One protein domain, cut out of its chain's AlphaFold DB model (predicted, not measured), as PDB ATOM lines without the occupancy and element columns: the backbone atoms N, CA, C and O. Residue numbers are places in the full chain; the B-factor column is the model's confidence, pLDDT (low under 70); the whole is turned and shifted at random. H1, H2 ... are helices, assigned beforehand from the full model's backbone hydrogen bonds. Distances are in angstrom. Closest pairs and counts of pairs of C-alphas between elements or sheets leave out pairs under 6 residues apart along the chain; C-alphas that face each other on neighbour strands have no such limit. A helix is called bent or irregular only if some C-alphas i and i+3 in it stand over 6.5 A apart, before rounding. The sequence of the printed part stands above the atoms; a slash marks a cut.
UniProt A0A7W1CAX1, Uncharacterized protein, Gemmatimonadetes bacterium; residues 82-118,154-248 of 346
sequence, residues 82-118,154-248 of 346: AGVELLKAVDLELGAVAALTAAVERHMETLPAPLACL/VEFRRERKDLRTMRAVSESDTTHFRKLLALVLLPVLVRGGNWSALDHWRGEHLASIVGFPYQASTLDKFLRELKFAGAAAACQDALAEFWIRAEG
ATOM      1  N   ALA A  82     -61.207 -36.840  41.848       81.06
ATOM      2  CA  ALA A  82     -62.102 -36.860  40.687       81.06
ATOM      3  C   ALA A  82     -62.726 -35.488  40.392       81.06
ATOM      4  O   ALA A  82     -62.780 -35.065  39.242       81.06
ATOM      5  N   GLY A  83     -63.128 -34.746  41.428       84.75
ATOM      6  CA  GLY A  83     -63.668 -33.396  41.249       84.75
ATOM      7  C   GLY A  83     -62.651 -32.399  40.681       84.75
ATOM      8  O   GLY A  83     -63.024 -31.528  39.904       84.75
ATOM      9  N   VAL A  84     -61.370 -32.524  41.036       87.00
ATOM     10  CA  VAL A  84     -60.322 -31.623  40.528       87.00
ATOM     11  C   VAL A  84     -59.923 -31.998  39.105       87.00
ATOM     12  O   VAL A  84     -59.716 -31.105  38.290       87.00
ATOM     13  N   GLU A  85     -59.878 -33.291  38.778       88.56
ATOM     14  CA  GLU A  85     -59.662 -33.748  37.400       88.56
ATOM     15  C   GLU A  85     -60.793 -33.294  36.469       88.56
ATOM     16  O   GLU A  85     -60.516 -32.867  35.353       88.56
ATOM     17  N   LEU A  86     -62.049 -33.273  36.935       90.94
ATOM     18  CA  LEU A  86     -63.153 -32.685  36.166       90.94
ATOM     19  C   LEU A  86     -62.942 -31.187  35.916       90.94
ATOM     20  O   LEU A  86     -63.112 -30.730  34.792       90.94
ATOM     21  N   LEU A  87     -62.531 -30.419  36.931       91.19
ATOM     22  CA  LEU A  87     -62.247 -28.988  36.758       91.19
ATOM     23  C   LEU A  87     -61.078 -28.741  35.799       91.19
ATOM     24  O   LEU A  87     -61.135 -27.822  34.988       91.19
ATOM     25  N   LYS A  88     -60.035 -29.570  35.869       91.62
ATOM     26  CA  LYS A  88     -58.918 -29.533  34.926       91.62
ATOM     27  C   LYS A  88     -59.367 -29.889  33.511       91.62
ATOM     28  O   LYS A  88     -58.941 -29.228  32.577       91.62
ATOM     29  N   ALA A  89     -60.212 -30.905  33.340       92.31
ATOM     30  CA  ALA A  89     -60.753 -31.270  32.034       92.31
ATOM     31  C   ALA A  89     -61.582 -30.126  31.433       92.31
ATOM     32  O   ALA A  89     -61.375 -29.781  30.274       92.31
ATOM     33  N   VAL A  90     -62.431 -29.483  32.243       92.19
ATOM     34  CA  VAL A  90     -63.183 -28.285  31.843       92.19
ATOM     35  C   VAL A  90     -62.238 -27.158  31.426       92.19
ATOM     36  O   VAL A  90     -62.456 -26.532  30.398       92.19
ATOM     37  N   ASP A  91     -61.165 -26.903  32.175       92.94
ATOM     38  CA  ASP A  91     -60.183 -25.886  31.784       92.94
ATOM     39  C   ASP A  91     -59.411 -26.256  30.508       92.94
ATOM     40  O   ASP A  91     -59.154 -25.381  29.691       92.94
ATOM     41  N   LEU A  92     -59.080 -27.530  30.291       91.31
ATOM     42  CA  LEU A  92     -58.434 -27.983  29.053       91.31
ATOM     43  C   LEU A  92     -59.357 -27.869  27.833       91.31
ATOM     44  O   LEU A  92     -58.869 -27.632  26.731       91.31
ATOM     45  N   GLU A  93     -60.665 -28.034  28.024       92.88
ATOM     46  CA  GLU A  93     -61.677 -27.837  26.983       92.88
ATOM     47  C   GLU A  93     -61.908 -26.349  26.690       92.88
ATOM     48  O   GLU A  93     -61.950 -25.943  25.530       92.88
ATOM     49  N   LEU A  94     -62.032 -25.527  27.736       92.62
ATOM     50  CA  LEU A  94     -62.346 -24.104  27.614       92.62
ATOM     51  C   LEU A  94     -61.115 -23.255  27.260       92.62
ATOM     52  O   LEU A  94     -61.210 -22.339  26.450       92.62
ATOM     53  N   GLY A  95     -59.956 -23.544  27.850       94.88
ATOM     54  CA  GLY A  95     -58.685 -22.857  27.603       94.88
ATOM     55  C   GLY A  95     -58.431 -21.604  28.454       94.88
ATOM     56  O   GLY A  95     -57.605 -20.773  28.069       94.88
ATOM     57  N   ALA A  96     -59.094 -21.441  29.605       94.56
ATOM     58  CA  ALA A  96     -58.971 -20.232  30.428       94.56
ATOM     59  C   ALA A  96     -57.550 -20.050  30.996       94.56
ATOM     60  O   ALA A  96     -56.977 -18.958  30.919       94.56
ATOM     61  N   VAL A  97     -56.936 -21.115  31.525       96.56
ATOM     62  CA  VAL A  97     -55.544 -21.056  32.001       96.56
ATOM     63  C   VAL A  97     -54.573 -20.844  30.844       96.56
ATOM     64  O   VAL A  97     -53.617 -20.092  31.004       96.56
ATOM     65  N   ALA A  98     -54.827 -21.424  29.669       96.56
ATOM     66  CA  ALA A  98     -53.996 -21.182  28.490       96.56
ATOM     67  C   ALA A  98     -54.027 -19.700  28.066       96.56
ATOM     68  O   ALA A  98     -52.979 -19.122  27.772       96.56
ATOM     69  N   ALA A  99     -55.198 -19.055  28.113       96.31
ATOM     70  CA  ALA A  99     -55.329 -17.620  27.859       96.31
ATOM     71  C   ALA A  99     -54.555 -16.774  28.887       96.31
ATOM     72  O   ALA A  99     -53.856 -15.828  28.509       96.31
ATOM     73  N   LEU A 100     -54.616 -17.144  30.173       96.38
ATOM     74  CA  LEU A 100     -53.821 -16.514  31.234       96.38
ATOM     75  C   LEU A 100     -52.315 -16.692  31.012       96.38
ATOM     76  O   LEU A 100     -51.561 -15.734  31.173       96.38
ATOM     77  N   THR A 101     -51.874 -17.891  30.632       97.62
ATOM     78  CA  THR A 101     -50.470 -18.192  30.328       97.62
ATOM     79  C   THR A 101     -49.949 -17.310  29.203       97.62
ATOM     80  O   THR A 101     -48.990 -16.569  29.412       97.62
ATOM     81  N   ALA A 102     -50.656 -17.275  28.071       97.38
ATOM     82  CA  ALA A 102     -50.277 -16.446  26.930       97.38
ATOM     83  C   ALA A 102     -50.259 -14.944  27.266       97.38
ATOM     84  O   ALA A 102     -49.517 -14.173  26.660       97.38
ATOM     85  N   ALA A 103     -51.108 -14.488  28.192       96.81
ATOM     86  CA  ALA A 103     -51.108 -13.101  28.652       96.81
ATOM     87  C   ALA A 103     -49.908 -12.785  29.551       96.81
ATOM     88  O   ALA A 103     -49.305 -11.721  29.413       96.81
ATOM     89  N   VAL A 104     -49.540 -13.710  30.442       96.88
ATOM     90  CA  VAL A 104     -48.335 -13.587  31.268       96.88
ATOM     91  C   VAL A 104     -47.095 -13.535  30.383       96.88
ATOM     92  O   VAL A 104     -46.293 -12.627  30.561       96.88
ATOM     93  N   GLU A 105     -46.953 -14.437  29.414       96.25
ATOM     94  CA  GLU A 105     -45.801 -14.477  28.501       96.25
ATOM     95  C   GLU A 105     -45.651 -13.182  27.706       96.25
ATOM     96  O   GLU A 105     -44.619 -12.516  27.809       96.25
ATOM     97  N   ARG A 106     -46.720 -12.747  27.022       96.06
ATOM     98  CA  ARG A 106     -46.743 -11.462  26.303       96.06
ATOM     99  C   ARG A 106     -46.370 -10.297  27.217       96.06
ATOM    100  O   ARG A 106     -45.611  -9.418  26.824       96.06
ATOM    101  N   HIS A 107     -46.865 -10.282  28.455       95.88
ATOM    102  CA  HIS A 107     -46.506  -9.244  29.424       95.88
ATOM    103  C   HIS A 107     -45.020  -9.303  29.806       95.88
ATOM    104  O   HIS A 107     -44.373  -8.259  29.901       95.88
ATOM    105  N   MET A 108     -44.455 -10.500  29.992       94.31
ATOM    106  CA  MET A 108     -43.037 -10.678  30.322       94.31
ATOM    107  C   MET A 108     -42.112 -10.171  29.207       94.31
ATOM    108  O   MET A 108     -41.082  -9.569  29.508       94.31
ATOM    109  N   GLU A 109     -42.494 -10.333  27.939       92.81
ATOM    110  CA  GLU A 109     -41.745  -9.808  26.785       92.81
ATOM    111  C   GLU A 109     -41.660  -8.274  26.781       92.81
ATOM    112  O   GLU A 109     -40.649  -7.698  26.373       92.81
ATOM    113  N   THR A 110     -42.693  -7.596  27.296       93.69
ATOM    114  CA  THR A 110     -42.739  -6.124  27.378       93.69
ATOM    115  C   THR A 110     -41.954  -5.541  28.551       93.69
ATOM    116  O   THR A 110     -41.865  -4.318  28.687       93.69
ATOM    117  N   LEU A 111     -41.371  -6.382  29.415       91.44
ATOM    118  CA  LEU A 111     -40.650  -5.894  30.584       91.44
ATOM    119  C   LEU A 111     -39.447  -5.033  30.176       91.44
ATOM    120  O   LEU A 111     -38.691  -5.398  29.260       91.44
ATOM    121  N   PRO A 112     -39.219  -3.908  30.878       86.06
ATOM    122  CA  PRO A 112     -38.122  -3.008  30.563       86.06
ATOM    123  C   PRO A 112     -36.783  -3.741  30.656       86.06
ATOM    124  O   PRO A 112     -36.609  -4.669  31.450       86.06
ATOM    125  N   ALA A 113     -35.828  -3.325  29.824       76.06
ATOM    126  CA  ALA A 113     -34.454  -3.784  29.960       76.06
ATOM    127  C   ALA A 113     -33.889  -3.357  31.326       76.06
ATOM    128  O   ALA A 113     -34.278  -2.299  31.834       76.06
ATOM    129  N   PRO A 114     -32.974  -4.144  31.922       70.56
ATOM    130  CA  PRO A 114     -32.266  -3.714  33.113       70.56
ATOM    131  C   PRO A 114     -31.645  -2.341  32.907       70.56
ATOM    132  O   PRO A 114     -30.937  -2.105  31.927       70.56
ATOM    133  N   LEU A 115     -31.858  -1.448  33.869       64.81
ATOM    134  CA  LEU A 115     -31.023  -0.264  33.973       64.81
ATOM    135  C   LEU A 115     -29.605  -0.743  34.301       64.81
ATOM    136  O   LEU A 115     -29.398  -1.417  35.310       64.81
ATOM    137  N   ALA A 116     -28.628  -0.391  33.460       59.16
ATOM    138  CA  ALA A 116     -27.232  -0.816  33.604       59.16
ATOM    139  C   ALA A 116     -26.631  -0.499  34.992       59.16
ATOM    140  O   ALA A 116     -25.697  -1.160  35.428       59.16
ATOM    141  N   CYS A 117     -27.195   0.479  35.708       53.34
ATOM    142  CA  CYS A 117     -26.782   0.876  37.054       53.34
ATOM    143  C   CYS A 117     -27.327  -0.004  38.197       53.34
ATOM    144  O   CYS A 117     -26.847   0.125  39.322       53.34
ATOM    145  N   LEU A 118     -28.314  -0.877  37.952       56.53
ATOM    146  CA  LEU A 118     -28.912  -1.736  38.987       56.53
ATOM    147  C   LEU A 118     -28.160  -3.055  39.184       56.53
ATOM    148  O   LEU A 118     -28.301  -3.697  40.225       56.53
ATOM    149  N   VAL A 154     -44.535  -1.810  46.101       82.00
ATOM    150  CA  VAL A 154     -44.014  -2.672  45.028       82.00
ATOM    151  C   VAL A 154     -43.487  -1.834  43.873       82.00
ATOM    152  O   VAL A 154     -42.512  -2.234  43.251       82.00
ATOM    153  N   GLU A 155     -44.092  -0.676  43.639       80.94
ATOM    154  CA  GLU A 155     -43.680   0.316  42.654       80.94
ATOM    155  C   GLU A 155     -42.250   0.784  42.943       80.94
ATOM    156  O   GLU A 155     -41.378   0.625  42.095       80.94
ATOM    157  N   PHE A 156     -41.968   1.206  44.180       80.06
ATOM    158  CA  PHE A 156     -40.625   1.632  44.581       80.06
ATOM    159  C   PHE A 156     -39.596   0.497  44.488       80.06
ATOM    160  O   PHE A 156     -38.480   0.668  44.002       80.06
ATOM    161  N   ARG A 157     -39.971  -0.719  44.901       81.38
ATOM    162  CA  ARG A 157     -39.080  -1.883  44.768       81.38
ATOM    163  C   ARG A 157     -38.831  -2.296  43.326       81.38
ATOM    164  O   ARG A 157     -37.772  -2.848  43.038       81.38
ATOM    165  N   ARG A 158     -39.805  -2.087  42.439       83.44
ATOM    166  CA  ARG A 158     -39.689  -2.396  41.011       83.44
ATOM    167  C   ARG A 158     -38.616  -1.527  40.365       83.44
ATOM    168  O   ARG A 158     -37.832  -2.054  39.590       83.44
ATOM    169  N   GLU A 159     -38.533  -0.252  40.738       80.75
ATOM    170  CA  GLU A 159     -37.525   0.687  40.221       80.75
ATOM    171  C   GLU A 159     -36.086   0.245  40.514       80.75
ATOM    172  O   GLU A 159     -35.174   0.550  39.750       80.75
ATOM    173  N   ARG A 160     -35.877  -0.496  41.605       78.19
ATOM    174  CA  ARG A 160     -34.557  -0.956  42.058       78.19
ATOM    175  C   ARG A 160     -34.233  -2.395  41.664       78.19
ATOM    176  O   ARG A 160     -33.179  -2.903  42.040       78.19
ATOM    177  N   LYS A 161     -35.131  -3.081  40.953       81.25
ATOM    178  CA  LYS A 161     -34.997  -4.504  40.637       81.25
ATOM    179  C   LYS A 161     -34.854  -4.716  39.138       81.25
ATOM    180  O   LYS A 161     -35.694  -4.275  38.363       81.25
ATOM    181  N   ASP A 162     -33.855  -5.499  38.745       86.81
ATOM    182  CA  ASP A 162     -33.817  -6.054  37.397       86.81
ATOM    183  C   ASP A 162     -34.914  -7.118  37.242       86.81
ATOM    184  O   ASP A 162     -34.837  -8.216  37.799       86.81
ATOM    185  N   LEU A 163     -35.965  -6.777  36.497       89.44
ATOM    186  CA  LEU A 163     -37.104  -7.661  36.274       89.44
ATOM    187  C   LEU A 163     -36.764  -8.819  35.331       89.44
ATOM    188  O   LEU A 163     -37.342  -9.894  35.483       89.44
ATOM    189  N   ARG A 164     -35.809  -8.649  34.407       88.44
ATOM    190  CA  ARG A 164     -35.472  -9.679  33.411       88.44
ATOM    191  C   ARG A 164     -34.678 -10.844  33.994       88.44
ATOM    192  O   ARG A 164     -34.639 -11.914  33.399       88.44
ATOM    193  N   THR A 165     -34.094 -10.671  35.178       88.75
ATOM    194  CA  THR A 165     -33.400 -11.747  35.912       88.75
ATOM    195  C   THR A 165     -34.336 -12.609  36.763       88.75
ATOM    196  O   THR A 165     -33.898 -13.597  37.359       88.75
ATOM    197  N   MET A 166     -35.625 -12.258  36.856       92.44
ATOM    198  CA  MET A 166     -36.598 -13.055  37.603       92.44
ATOM    199  C   MET A 166     -36.769 -14.436  36.974       92.44
ATOM    200  O   MET A 166     -36.770 -14.587  35.755       92.44
ATOM    201  N   ARG A 167     -36.979 -15.457  37.812       93.12
ATOM    202  CA  ARG A 167     -37.124 -16.833  37.324       93.12
ATOM    203  C   ARG A 167     -38.359 -16.984  36.432       93.12
ATOM    204  O   ARG A 167     -38.304 -17.696  35.444       93.12
ATOM    205  N   ALA A 168     -39.436 -16.273  36.748       93.25
ATOM    206  CA  ALA A 168     -40.646 -16.228  35.939       93.25
ATOM    207  C   ALA A 168     -40.407 -15.738  34.500       93.25
ATOM    208  O   ALA A 168     -41.225 -16.046  33.652       93.25
ATOM    209  N   VAL A 169     -39.324 -15.009  34.206       93.44
ATOM    210  CA  VAL A 169     -39.021 -14.538  32.840       93.44
ATOM    211  C   VAL A 169     -38.267 -15.592  32.025       93.44
ATOM    212  O   VAL A 169     -38.428 -15.654  30.814       93.44
ATOM    213  N   SER A 170     -37.447 -16.426  32.670       91.62
ATOM    214  CA  SER A 170     -36.618 -17.438  31.994       91.62
ATOM    215  C   SER A 170     -37.236 -18.837  31.950       91.62
ATOM    216  O   SER A 170     -36.660 -19.756  31.368       91.62
ATOM    217  N   GLU A 171     -38.378 -19.028  32.604       94.56
ATOM    218  CA  GLU A 171     -39.129 -20.280  32.581       94.56
ATOM    219  C   GLU A 171     -39.883 -20.473  31.263       94.56
ATOM    220  O   GLU A 171     -40.228 -19.512  30.587       94.56
ATOM    221  N   SER A 172     -40.146 -21.735  30.916       95.00
ATOM    222  CA  SER A 172     -40.909 -22.085  29.720       95.00
ATOM    223  C   SER A 172     -42.413 -21.895  29.899       95.00
ATOM    224  O   SER A 172     -42.937 -22.051  31.006       95.00
ATOM    225  N   ASP A 173     -43.110 -21.757  28.778       94.56
ATOM    226  CA  ASP A 173     -44.567 -21.644  28.686       94.56
ATOM    227  C   ASP A 173     -45.288 -22.793  29.397       94.56
ATOM    228  O   ASP A 173     -46.215 -22.617  30.191       94.56
ATOM    229  N   THR A 174     -44.785 -24.018  29.215       95.31
ATOM    230  CA  THR A 174     -45.299 -25.202  29.915       95.31
ATOM    231  C   THR A 174     -45.175 -25.062  31.435       95.31
ATOM    232  O   THR A 174     -46.038 -25.523  32.181       95.31
ATOM    233  N   THR A 175     -44.106 -24.430  31.922       96.00
ATOM    234  CA  THR A 175     -43.904 -24.193  33.357       96.00
ATOM    235  C   THR A 175     -44.867 -23.127  33.874       96.00
ATOM    236  O   THR A 175     -45.446 -23.316  34.948       96.00
ATOM    237  N   HIS A 176     -45.083 -22.043  33.125       96.25
ATOM    238  CA  HIS A 176     -46.080 -21.027  33.474       96.25
ATOM    239  C   HIS A 176     -47.482 -21.616  33.512       96.25
ATOM    240  O   HIS A 176     -48.166 -21.450  34.521       96.25
ATOM    241  N   PHE A 177     -47.873 -22.370  32.482       96.62
ATOM    242  CA  PHE A 177     -49.150 -23.080  32.427       96.62
ATOM    243  C   PHE A 177     -49.375 -23.943  33.667       96.62
ATOM    244  O   PHE A 177     -50.364 -23.770  34.373       96.62
ATOM    245  N   ARG A 178     -48.422 -24.820  34.008       95.50
ATOM    246  CA  ARG A 178     -48.563 -25.705  35.175       95.50
ATOM    247  C   ARG A 178     -48.676 -24.937  36.490       95.50
ATOM    248  O   ARG A 178     -49.451 -25.332  37.359       95.50
ATOM    249  N   LYS A 179     -47.926 -23.843  36.658       96.00
ATOM    250  CA  LYS A 179     -48.003 -23.000  37.862       96.00
ATOM    251  C   LYS A 179     -49.314 -22.226  37.946       96.00
ATOM    252  O   LYS A 179     -49.876 -22.127  39.033       96.00
ATOM    253  N   LEU A 180     -49.804 -21.688  36.831       96.00
ATOM    254  CA  LEU A 180     -51.083 -20.982  36.773       96.00
ATOM    255  C   LEU A 180     -52.247 -21.944  37.023       96.00
ATOM    256  O   LEU A 180     -53.081 -21.659  37.880       96.00
ATOM    257  N   LEU A 181     -52.236 -23.123  36.397       94.81
ATOM    258  CA  LEU A 181     -53.205 -24.187  36.664       94.81
ATOM    259  C   LEU A 181     -53.186 -24.593  38.143       94.81
ATOM    260  O   LEU A 181     -54.232 -24.667  38.785       94.81
ATOM    261  N   ALA A 182     -51.993 -24.783  38.719       92.69
ATOM    262  CA  ALA A 182     -51.844 -25.093  40.139       92.69
ATOM    263  C   ALA A 182     -52.469 -24.018  41.036       92.69
ATOM    264  O   ALA A 182     -53.142 -24.357  42.006       92.69
ATOM    265  N   LEU A 183     -52.270 -22.735  40.718       92.75
ATOM    266  CA  LEU A 183     -52.836 -21.610  41.465       92.75
ATOM    267  C   LEU A 183     -54.363 -21.532  41.348       92.75
ATOM    268  O   LEU A 183     -55.026 -21.270  42.352       92.75
ATOM    269  N   VAL A 184     -54.920 -21.785  40.159       91.44
ATOM    270  CA  VAL A 184     -56.373 -21.796  39.918       91.44
ATOM    271  C   VAL A 184     -57.050 -22.945  40.667       91.44
ATOM    272  O   VAL A 184     -58.086 -22.742  41.298       91.44
ATOM    273  N   LEU A 185     -56.443 -24.133  40.675       88.94
ATOM    274  CA  LEU A 185     -56.981 -25.315  41.362       88.94
ATOM    275  C   LEU A 185     -56.687 -25.329  42.871       88.94
ATOM    276  O   LEU A 185     -57.278 -26.110  43.627       88.94
ATOM    277  N   LEU A 186     -55.801 -24.448  43.341       86.62
ATOM    278  CA  LEU A 186     -55.340 -24.411  44.725       86.62
ATOM    279  C   LEU A 186     -56.462 -24.324  45.774       86.62
ATOM    280  O   LEU A 186     -56.357 -25.027  46.782       86.62
ATOM    281  N   PRO A 187     -57.539 -23.530  45.592       83.81
ATOM    282  CA  PRO A 187     -58.634 -23.460  46.560       83.81
ATOM    283  C   PRO A 187     -59.357 -24.797  46.769       83.81
ATOM    284  O   PRO A 187     -59.897 -25.036  47.851       83.81
ATOM    285  N   VAL A 188     -59.357 -25.667  45.756       82.38
ATOM    286  CA  VAL A 188     -59.992 -26.991  45.813       82.38
ATOM    287  C   VAL A 188     -59.044 -28.015  46.440       82.38
ATOM    288  O   VAL A 188     -59.465 -28.848  47.243       82.38
ATOM    289  N   LEU A 189     -57.744 -27.901  46.154       77.94
ATOM    290  CA  LEU A 189     -56.706 -28.786  46.690       77.94
ATOM    291  C   LEU A 189     -56.374 -28.509  48.160       77.94
ATOM    292  O   LEU A 189     -56.150 -29.424  48.959       77.94
ATOM    293  N   VAL A 190     -56.354 -27.235  48.550       77.62
ATOM    294  CA  VAL A 190     -55.931 -26.789  49.874       77.62
ATOM    295  C   VAL A 190     -57.096 -26.123  50.597       77.62
ATOM    296  O   VAL A 190     -57.413 -24.949  50.410       77.62
ATOM    297  N   ARG A 191     -57.705 -26.873  51.520       69.19
ATOM    298  CA  ARG A 191     -58.780 -26.350  52.372       69.19
ATOM    299  C   ARG A 191     -58.283 -25.190  53.239       69.19
ATOM    300  O   ARG A 191     -57.322 -25.338  53.993       69.19
ATOM    301  N   GLY A 192     -58.991 -24.063  53.179       63.12
ATOM    302  CA  GLY A 192     -58.798 -22.929  54.088       63.12
ATOM    303  C   GLY A 192     -57.576 -22.056  53.796       63.12
ATOM    304  O   GLY A 192     -57.140 -21.335  54.687       63.12
ATOM    305  N   GLY A 193     -57.008 -22.120  52.587       66.12
ATOM    306  CA  GLY A 193     -55.929 -21.215  52.171       66.12
ATOM    307  C   GLY A 193     -54.571 -21.463  52.840       66.12
ATOM    308  O   GLY A 193     -53.674 -20.638  52.705       66.12
ATOM    309  N   ASN A 194     -54.382 -22.586  53.544       73.88
ATOM    310  CA  ASN A 194     -53.091 -22.924  54.147       73.88
ATOM    311  C   ASN A 194     -52.143 -23.584  53.133       73.88
ATOM    312  O   ASN A 194     -52.027 -24.811  53.087       73.88
ATOM    313  N   TRP A 195     -51.449 -22.767  52.342       80.88
ATOM    314  CA  TRP A 195     -50.600 -23.238  51.243       80.88
ATOM    315  C   TRP A 195     -49.471 -24.158  51.699       80.88
ATOM    316  O   TRP A 195     -49.102 -25.045  50.942       80.88
ATOM    317  N   SER A 196     -49.003 -24.034  52.949       80.69
ATOM    318  CA  SER A 196     -47.983 -24.932  53.528       80.69
ATOM    319  C   SER A 196     -48.370 -26.414  53.477       80.69
ATOM    320  O   SER A 196     -47.514 -27.287  53.545       80.69
ATOM    321  N   ALA A 197     -49.657 -26.734  53.299       76.75
ATOM    322  CA  ALA A 197     -50.078 -28.111  53.101       76.75
ATOM    323  C   ALA A 197     -49.531 -28.748  51.809       76.75
ATOM    324  O   ALA A 197     -49.496 -29.977  51.735       76.75
ATOM    325  N   LEU A 198     -49.113 -27.941  50.826       81.56
ATOM    326  CA  LEU A 198     -48.419 -28.400  49.619       81.56
ATOM    327  C   LEU A 198     -47.030 -28.973  49.916       81.56
ATOM    328  O   LEU A 198     -46.546 -29.794  49.151       81.56
ATOM    329  N   ASP A 199     -46.410 -28.610  51.041       78.88
ATOM    330  CA  ASP A 199     -45.080 -29.108  51.418       78.88
ATOM    331  C   ASP A 199     -45.132 -30.548  51.981       78.88
ATOM    332  O   ASP A 199     -44.137 -31.087  52.470       78.88
ATOM    333  N   HIS A 200     -46.310 -31.176  51.955       75.06
ATOM    334  CA  HIS A 200     -46.583 -32.539  52.414       75.06
ATOM    335  C   HIS A 200     -47.321 -33.335  51.318       75.06
ATOM    336  O   HIS A 200     -47.285 -32.976  50.147       75.06
ATOM    337  N   TRP A 201     -48.045 -34.394  51.698       66.31
ATOM    338  CA  TRP A 201     -48.804 -35.290  50.811       66.31
ATOM    339  C   TRP A 201     -49.723 -34.594  49.782       66.31
ATOM    340  O   TRP A 201     -50.023 -35.172  48.746       66.31
ATOM    341  N   ARG A 202     -50.164 -33.343  50.002       68.06
ATOM    342  CA  ARG A 202     -50.942 -32.607  48.983       68.06
ATOM    343  C   ARG A 202     -50.106 -32.118  47.802       68.06
ATOM    344  O   ARG A 202     -50.669 -31.925  46.732       68.06
ATOM    345  N   GLY A 203     -48.799 -31.931  47.977       70.06
ATOM    346  CA  GLY A 203     -47.886 -31.665  46.868       70.06
ATOM    347  C   GLY A 203     -47.807 -32.847  45.900       70.06
ATOM    348  O   GLY A 203     -47.728 -32.640  44.695       70.06
ATOM    349  N   GLU A 204     -47.921 -34.080  46.402       74.62
ATOM    350  CA  GLU A 204     -47.968 -35.287  45.563       74.62
ATOM    351  C   GLU A 204     -49.259 -35.346  44.731       74.62
ATOM    352  O   GLU A 204     -49.194 -35.594  43.533       74.62
ATOM    353  N   HIS A 205     -50.412 -35.003  45.316       78.06
ATOM    354  CA  HIS A 205     -51.676 -34.873  44.571       78.06
ATOM    355  C   HIS A 205     -51.658 -33.731  43.551       78.06
ATOM    356  O   HIS A 205     -52.276 -33.802  42.497       78.06
ATOM    357  N   LEU A 206     -50.937 -32.646  43.831       82.06
ATOM    358  CA  LEU A 206     -50.755 -31.607  42.826       82.06
ATOM    359  C   LEU A 206     -49.979 -32.163  41.618       82.06
ATOM    360  O   LEU A 206     -50.292 -31.815  40.483       82.06
ATOM    361  N   ALA A 207     -49.021 -33.071  41.837       85.00
ATOM    362  CA  ALA A 207     -48.251 -33.679  40.758       85.00
ATOM    363  C   ALA A 207     -49.087 -34.548  39.812       85.00
ATOM    364  O   ALA A 207     -48.845 -34.475  38.609       85.00
ATOM    365  N   SER A 208     -50.059 -35.323  40.306       82.69
ATOM    366  CA  SER A 208     -50.963 -36.101  39.438       82.69
ATOM    367  C   SER A 208     -51.798 -35.191  38.534       82.69
ATOM    368  O   SER A 208     -51.982 -35.485  37.355       82.69
ATOM    369  N   ILE A 209     -52.210 -34.034  39.052       86.56
ATOM    370  CA  ILE A 209     -53.101 -33.113  38.347       86.56
ATOM    371  C   ILE A 209     -52.333 -32.214  37.370       86.56
ATOM    372  O   ILE A 209     -52.659 -32.184  36.183       86.56
ATOM    373  N   VAL A 210     -51.311 -31.483  37.829       88.81
ATOM    374  CA  VAL A 210     -50.591 -30.494  36.993       88.81
ATOM    375  C   VAL A 210     -49.268 -31.016  36.427       88.81
ATOM    376  O   VAL A 210     -48.568 -30.297  35.718       88.81
ATOM    377  N   GLY A 211     -48.885 -32.255  36.743       87.88
ATOM    378  CA  GLY A 211     -47.650 -32.878  36.263       87.88
ATOM    379  C   GLY A 211     -46.384 -32.468  37.024       87.88
ATOM    380  O   GLY A 211     -45.281 -32.771  36.564       87.88
ATOM    381  N   PHE A 212     -46.501 -31.747  38.148       89.50
ATOM    382  CA  PHE A 212     -45.358 -31.400  39.002       89.50
ATOM    383  C   PHE A 212     -45.755 -31.110  40.470       89.50
ATOM    384  O   PHE A 212     -46.713 -30.371  40.699       89.50
ATOM    385  N   PRO A 213     -45.005 -31.614  41.475       88.44
ATOM    386  CA  PRO A 213     -45.279 -31.370  42.894       88.44
ATOM    387  C   PRO A 213     -44.739 -30.005  43.354       88.44
ATOM    388  O   PRO A 213     -43.699 -29.913  44.009       88.44
ATOM    389  N   TYR A 214     -45.412 -28.907  42.998       89.50
ATOM    390  CA  TYR A 214     -44.963 -27.581  43.435       89.50
ATOM    391  C   TYR A 214     -45.120 -27.389  44.949       89.50
ATOM    392  O   TYR A 214     -46.203 -27.549  45.507       89.50
ATOM    393  N   GLN A 215     -44.038 -26.950  45.592       89.44
ATOM    394  CA  GLN A 215     -44.049 -26.500  46.983       89.44
ATOM    395  C   GLN A 215     -44.724 -25.133  47.128       89.44
ATOM    396  O   GLN A 215     -44.714 -24.316  46.198       89.44
ATOM    397  N   ALA A 216     -45.213 -24.839  48.335       89.62
ATOM    398  CA  ALA A 216     -45.853 -23.562  48.646       89.62
ATOM    399  C   ALA A 216     -44.926 -22.374  48.352       89.62
ATOM    400  O   ALA A 216     -45.332 -21.385  47.742       89.62
ATOM    401  N   SER A 217     -43.651 -22.512  48.723       90.50
ATOM    402  CA  SER A 217     -42.594 -21.520  48.499       90.50
ATOM    403  C   SER A 217     -42.361 -21.210  47.016       90.50
ATOM    404  O   SER A 217     -42.034 -20.078  46.662       90.50
ATOM    405  N   THR A 218     -42.553 -22.195  46.133       92.19
ATOM    406  CA  THR A 218     -42.336 -22.035  44.690       92.19
ATOM    407  C   THR A 218     -43.467 -21.242  44.048       92.19
ATOM    408  O   THR A 218     -43.198 -20.316  43.280       92.19
ATOM    409  N   LEU A 219     -44.721 -21.567  44.379       93.94
ATOM    410  CA  LEU A 219     -45.890 -20.830  43.888       93.94
ATOM    411  C   LEU A 219     -45.936 -19.408  44.458       93.94
ATOM    412  O   LEU A 219     -46.227 -18.458  43.733       93.94
ATOM    413  N   ASP A 220     -45.579 -19.243  45.730       93.31
ATOM    414  CA  ASP A 220     -45.471 -17.930  46.361       93.31
ATOM    415  C   ASP A 220     -44.363 -17.075  45.720       93.31
ATOM    416  O   ASP A 220     -44.607 -15.915  45.381       93.31
ATOM    417  N   LYS A 221     -43.176 -17.641  45.448       94.81
ATOM    418  CA  LYS A 221     -42.127 -16.937  44.690       94.81
ATOM    419  C   LYS A 221     -42.625 -16.513  43.308       94.81
ATOM    420  O   LYS A 221     -42.420 -15.361  42.931       94.81
ATOM    421  N   PHE A 222     -43.291 -17.410  42.581       96.44
ATOM    422  CA  PHE A 222     -43.842 -17.112  41.259       96.44
ATOM    423  C   PHE A 222     -44.835 -15.942  41.314       96.44
ATOM    424  O   PHE A 222     -44.662 -14.965  40.591       96.44
ATOM    425  N   LEU A 223     -45.794 -15.952  42.245       94.81
ATOM    426  CA  LEU A 223     -46.729 -14.836  42.425       94.81
ATOM    427  C   LEU A 223     -46.052 -13.522  42.810       94.81
ATOM    428  O   LEU A 223     -46.461 -12.460  42.337       94.81
ATOM    429  N   ARG A 224     -45.015 -13.560  43.655       92.94
ATOM    430  CA  ARG A 224     -44.232 -12.358  43.968       92.94
ATOM    431  C   ARG A 224     -43.557 -11.804  42.718       92.94
ATOM    432  O   ARG A 224     -43.556 -10.591  42.538       92.94
ATOM    433  N   GLU A 225     -42.996 -12.657  41.867       94.88
ATOM    434  CA  GLU A 225     -42.382 -12.236  40.605       94.88
ATOM    435  C   GLU A 225     -43.422 -11.672  39.625       94.88
ATOM    436  O   GLU A 225     -43.185 -10.594  39.089       94.88
ATOM    437  N   LEU A 226     -44.613 -12.274  39.497       95.00
ATOM    438  CA  LEU A 226     -45.723 -11.692  38.720       95.00
ATOM    439  C   LEU A 226     -46.157 -10.321  39.265       95.00
ATOM    440  O   LEU A 226     -46.412  -9.384  38.503       95.00
ATOM    441  N   LYS A 227     -46.198 -10.171  40.594       92.62
ATOM    442  CA  LYS A 227     -46.491  -8.894  41.258       92.62
ATOM    443  C   LYS A 227     -45.430  -7.839  40.927       92.62
ATOM    444  O   LYS A 227     -45.774  -6.699  40.609       92.62
ATOM    445  N   PHE A 228     -44.150  -8.212  40.967       91.19
ATOM    446  CA  PHE A 228     -43.057  -7.325  40.565       91.19
ATOM    447  C   PHE A 228     -43.098  -6.992  39.075       91.19
ATOM    448  O   PHE A 228     -42.894  -5.831  38.743       91.19
ATOM    449  N   ALA A 229     -43.434  -7.945  38.206       92.38
ATOM    450  CA  ALA A 229     -43.625  -7.717  36.775       92.38
ATOM    451  C   ALA A 229     -44.812  -6.785  36.477       92.38
ATOM    452  O   ALA A 229     -44.843  -6.138  35.438       92.38
ATOM    453  N   GLY A 230     -45.790  -6.687  37.385       92.06
ATOM    454  CA  GLY A 230     -46.993  -5.885  37.167       92.06
ATOM    455  C   GLY A 230     -48.024  -6.557  36.266       92.06
ATOM    456  O   GLY A 230     -48.858  -5.867  35.695       92.06
ATOM    457  N   ALA A 231     -48.007  -7.889  36.184       93.94
ATOM    458  CA  ALA A 231     -48.863  -8.667  35.286       93.94
ATOM    459  C   ALA A 231     -50.360  -8.668  35.670       93.94
ATOM    460  O   ALA A 231     -51.172  -9.272  34.981       93.94
ATOM    461  N   ALA A 232     -50.752  -8.018  36.772       91.00
ATOM    462  CA  ALA A 232     -52.120  -8.080  37.290       91.00
ATOM    463  C   ALA A 232     -53.171  -7.574  36.288       91.00
ATOM    464  O   ALA A 232     -54.197  -8.226  36.135       91.00
ATOM    465  N   ALA A 233     -52.910  -6.450  35.610       89.31
ATOM    466  CA  ALA A 233     -53.823  -5.911  34.599       89.31
ATOM    467  C   ALA A 233     -53.921  -6.855  33.393       89.31
ATOM    468  O   ALA A 233     -55.016  -7.289  33.063       89.31
ATOM    469  N   ALA A 234     -52.779  -7.287  32.846       92.88
ATOM    470  CA  ALA A 234     -52.731  -8.228  31.727       92.88
ATOM    471  C   ALA A 234     -53.496  -9.534  32.012       92.88
ATOM    472  O   ALA A 234     -54.257  -9.999  31.169       92.88
ATOM    473  N   CYS A 235     -53.350 -10.108  33.212       93.69
ATOM    474  CA  CYS A 235     -54.100 -11.304  33.602       93.69
ATOM    475  C   CYS A 235     -55.607 -11.042  33.735       93.69
ATOM    476  O   CYS A 235     -56.407 -11.902  33.381       93.69
ATOM    477  N   GLN A 236     -55.999  -9.891  34.290       91.62
ATOM    478  CA  GLN A 236     -57.410  -9.535  34.438       91.62
ATOM    479  C   GLN A 236     -58.074  -9.317  33.085       91.62
ATOM    480  O   GLN A 236     -59.138  -9.884  32.853       91.62
ATOM    481  N   ASP A 237     -57.432  -8.554  32.203       91.75
ATOM    482  CA  ASP A 237     -57.947  -8.265  30.870       91.75
ATOM    483  C   ASP A 237     -58.062  -9.565  30.071       91.75
ATOM    484  O   ASP A 237     -59.136  -9.880  29.575       91.75
ATOM    485  N   ALA A 238     -57.024 -10.408  30.068       93.56
ATOM    486  CA  ALA A 238     -57.062 -11.690  29.368       93.56
ATOM    487  C   ALA A 238     -58.180 -12.624  29.851       93.56
ATOM    488  O   ALA A 238     -58.820 -13.285  29.036       93.56
ATOM    489  N   LEU A 239     -58.437 -12.684  31.163       92.50
ATOM    490  CA  LEU A 239     -59.521 -13.504  31.700       92.50
ATOM    491  C   LEU A 239     -60.899 -12.911  31.375       92.50
ATOM    492  O   LEU A 239     -61.822 -13.654  31.052       92.50
ATOM    493  N   ALA A 240     -61.039 -11.587  31.437       92.00
ATOM    494  CA  ALA A 240     -62.276 -10.907  31.074       92.00
ATOM    495  C   ALA A 240     -62.601 -11.109  29.588       92.00
ATOM    496  O   ALA A 240     -63.712 -11.511  29.254       92.00
ATOM    497  N   GLU A 241     -61.619 -10.904  28.708       91.62
ATOM    498  CA  GLU A 241     -61.722 -11.150  27.267       91.62
ATOM    499  C   GLU A 241     -62.089 -12.596  26.956       91.62
ATOM    500  O   GLU A 241     -62.931 -12.857  26.095       91.62
ATOM    501  N   PHE A 242     -61.462 -13.536  27.664       92.81
ATOM    502  CA  PHE A 242     -61.747 -14.953  27.529       92.81
ATOM    503  C   PHE A 242     -63.229 -15.247  27.796       92.81
ATOM    504  O   PHE A 242     -63.900 -15.818  26.938       92.81
ATOM    505  N   TRP A 243     -63.763 -14.800  28.936       90.88
ATOM    506  CA  TRP A 243     -65.160 -15.062  29.299       90.88
ATOM    507  C   TRP A 243     -66.158 -14.288  28.443       90.88
ATOM    508  O   TRP A 243     -67.178 -14.848  28.053       90.88
ATOM    509  N   ILE A 244     -65.851 -13.039  28.079       89.31
ATOM    510  CA  ILE A 244     -66.671 -12.260  27.141       89.31
ATOM    511  C   ILE A 244     -66.774 -12.981  25.795       89.31
ATOM    512  O   ILE A 244     -67.839 -12.989  25.191       89.31
ATOM    513  N   ARG A 245     -65.698 -13.612  25.318       88.56
ATOM    514  CA  ARG A 245     -65.723 -14.378  24.067       88.56
ATOM    515  C   ARG A 245     -66.426 -15.727  24.210       88.56
ATOM    516  O   ARG A 245     -67.107 -16.139  23.278       88.56
ATOM    517  N   ALA A 246     -66.217 -16.417  25.328       87.69
ATOM    518  CA  ALA A 246     -66.751 -17.755  25.557       87.69
ATOM    519  C   ALA A 246     -68.264 -17.747  25.819       87.69
ATOM    520  O   ALA A 246     -68.976 -18.598  25.298       87.69
ATOM    521  N   GLU A 247     -68.753 -16.792  26.612       85.81
ATOM    522  CA  GLU A 247     -70.168 -16.703  26.996       85.81
ATOM    523  C   GLU A 247     -70.937 -15.666  26.173       85.81
ATOM    524  O   GLU A 247     -72.130 -15.832  25.919       85.81
ATOM    525  N   GLY A 248     -70.253 -14.594  25.766       80.44
ATOM    526  CA  GLY A 248     -70.877 -13.418  25.177       80.44
ATOM    527  C   GLY A 248     -71.652 -12.548  26.175       80.44
ATOM    528  O   GLY A 248     -71.924 -12.955  27.309       80.44
TER     529      GLY A 248
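Overview. This is residues 82 to 118 and 154 to 248 of the 346 residues of an uncharacterized protein of Gemmatimonadetes bacterium (UniProt A0A7W1CAX1). A long kinked helix, H5, forms the core, with H2 crossing it, H7 packed on it and one end of H1 at its residues 185 to 189; H9 packs on H2, away from H5. The short H6 meets the beginning of H8, H3 its end, and H4 the stretch between. The printed part has 132 residues with nine named helices, H1 to H9 in chain order, and no named strand; the class is all helix. It is compact, with a radius of gyration of the C-alphas of 15.7 A and spans of 52 by 41 by 25 A.

Along the chain. H5, residues 173 to 189, runs 22.9 A from C-alpha 173 at (-44.567, -21.644, 28.686), with a kink of 32 degrees near residue 183; it is irregular, C-alphas 184 and 187 being 7.2 A apart. H1, residues 82 to 94, measures 18.3 A, and H2, residues 96 to 109, 20.5 A. H3 is residues 154 to 159, H4 167 to 170, H6 195 to 199 and H7 201 to 210. H8, residues 216 to 229, measures 19.9 A; H9, residues 232 to 247, measures 22.5 A and ends at C-alpha 247, (-70.168, -16.703, 26.996).

Arrangement. H5 touches H2 at a steep tilt of 47 degrees, opposite ways; their closest C-alphas, Phe 177 and Thr 101, are 5.5 A apart. The closest C-alphas where H5 touches H7, Arg 178 and Val 210, are 5.5 A apart. H5 and H8 only just touch, with 3 pairs of C-alphas within 8 A. H2 touches H9, closest C-alphas Leu 100 and Cys 235, 5.7 A. Every O i to N i+4 pair is within hydrogen-bond range in H1, H2, H3, H7, H8 and H9; H5 has 11 of 13, H6 0 of 1 but 2 of 2 O i to N i+3 pairs, and H4 is too short for an i+4 pair.

Size, cuts and confidence. The farthest C-alphas, Ala 82 and Cys 117, are 51.8 A apart. Residues 119 to 153 are not printed, and C-alphas 118 and 154 are 16.3 A apart across the cut. Confidence is under 70 at residues 115 to 118, 191 to 193 and 201 to 202.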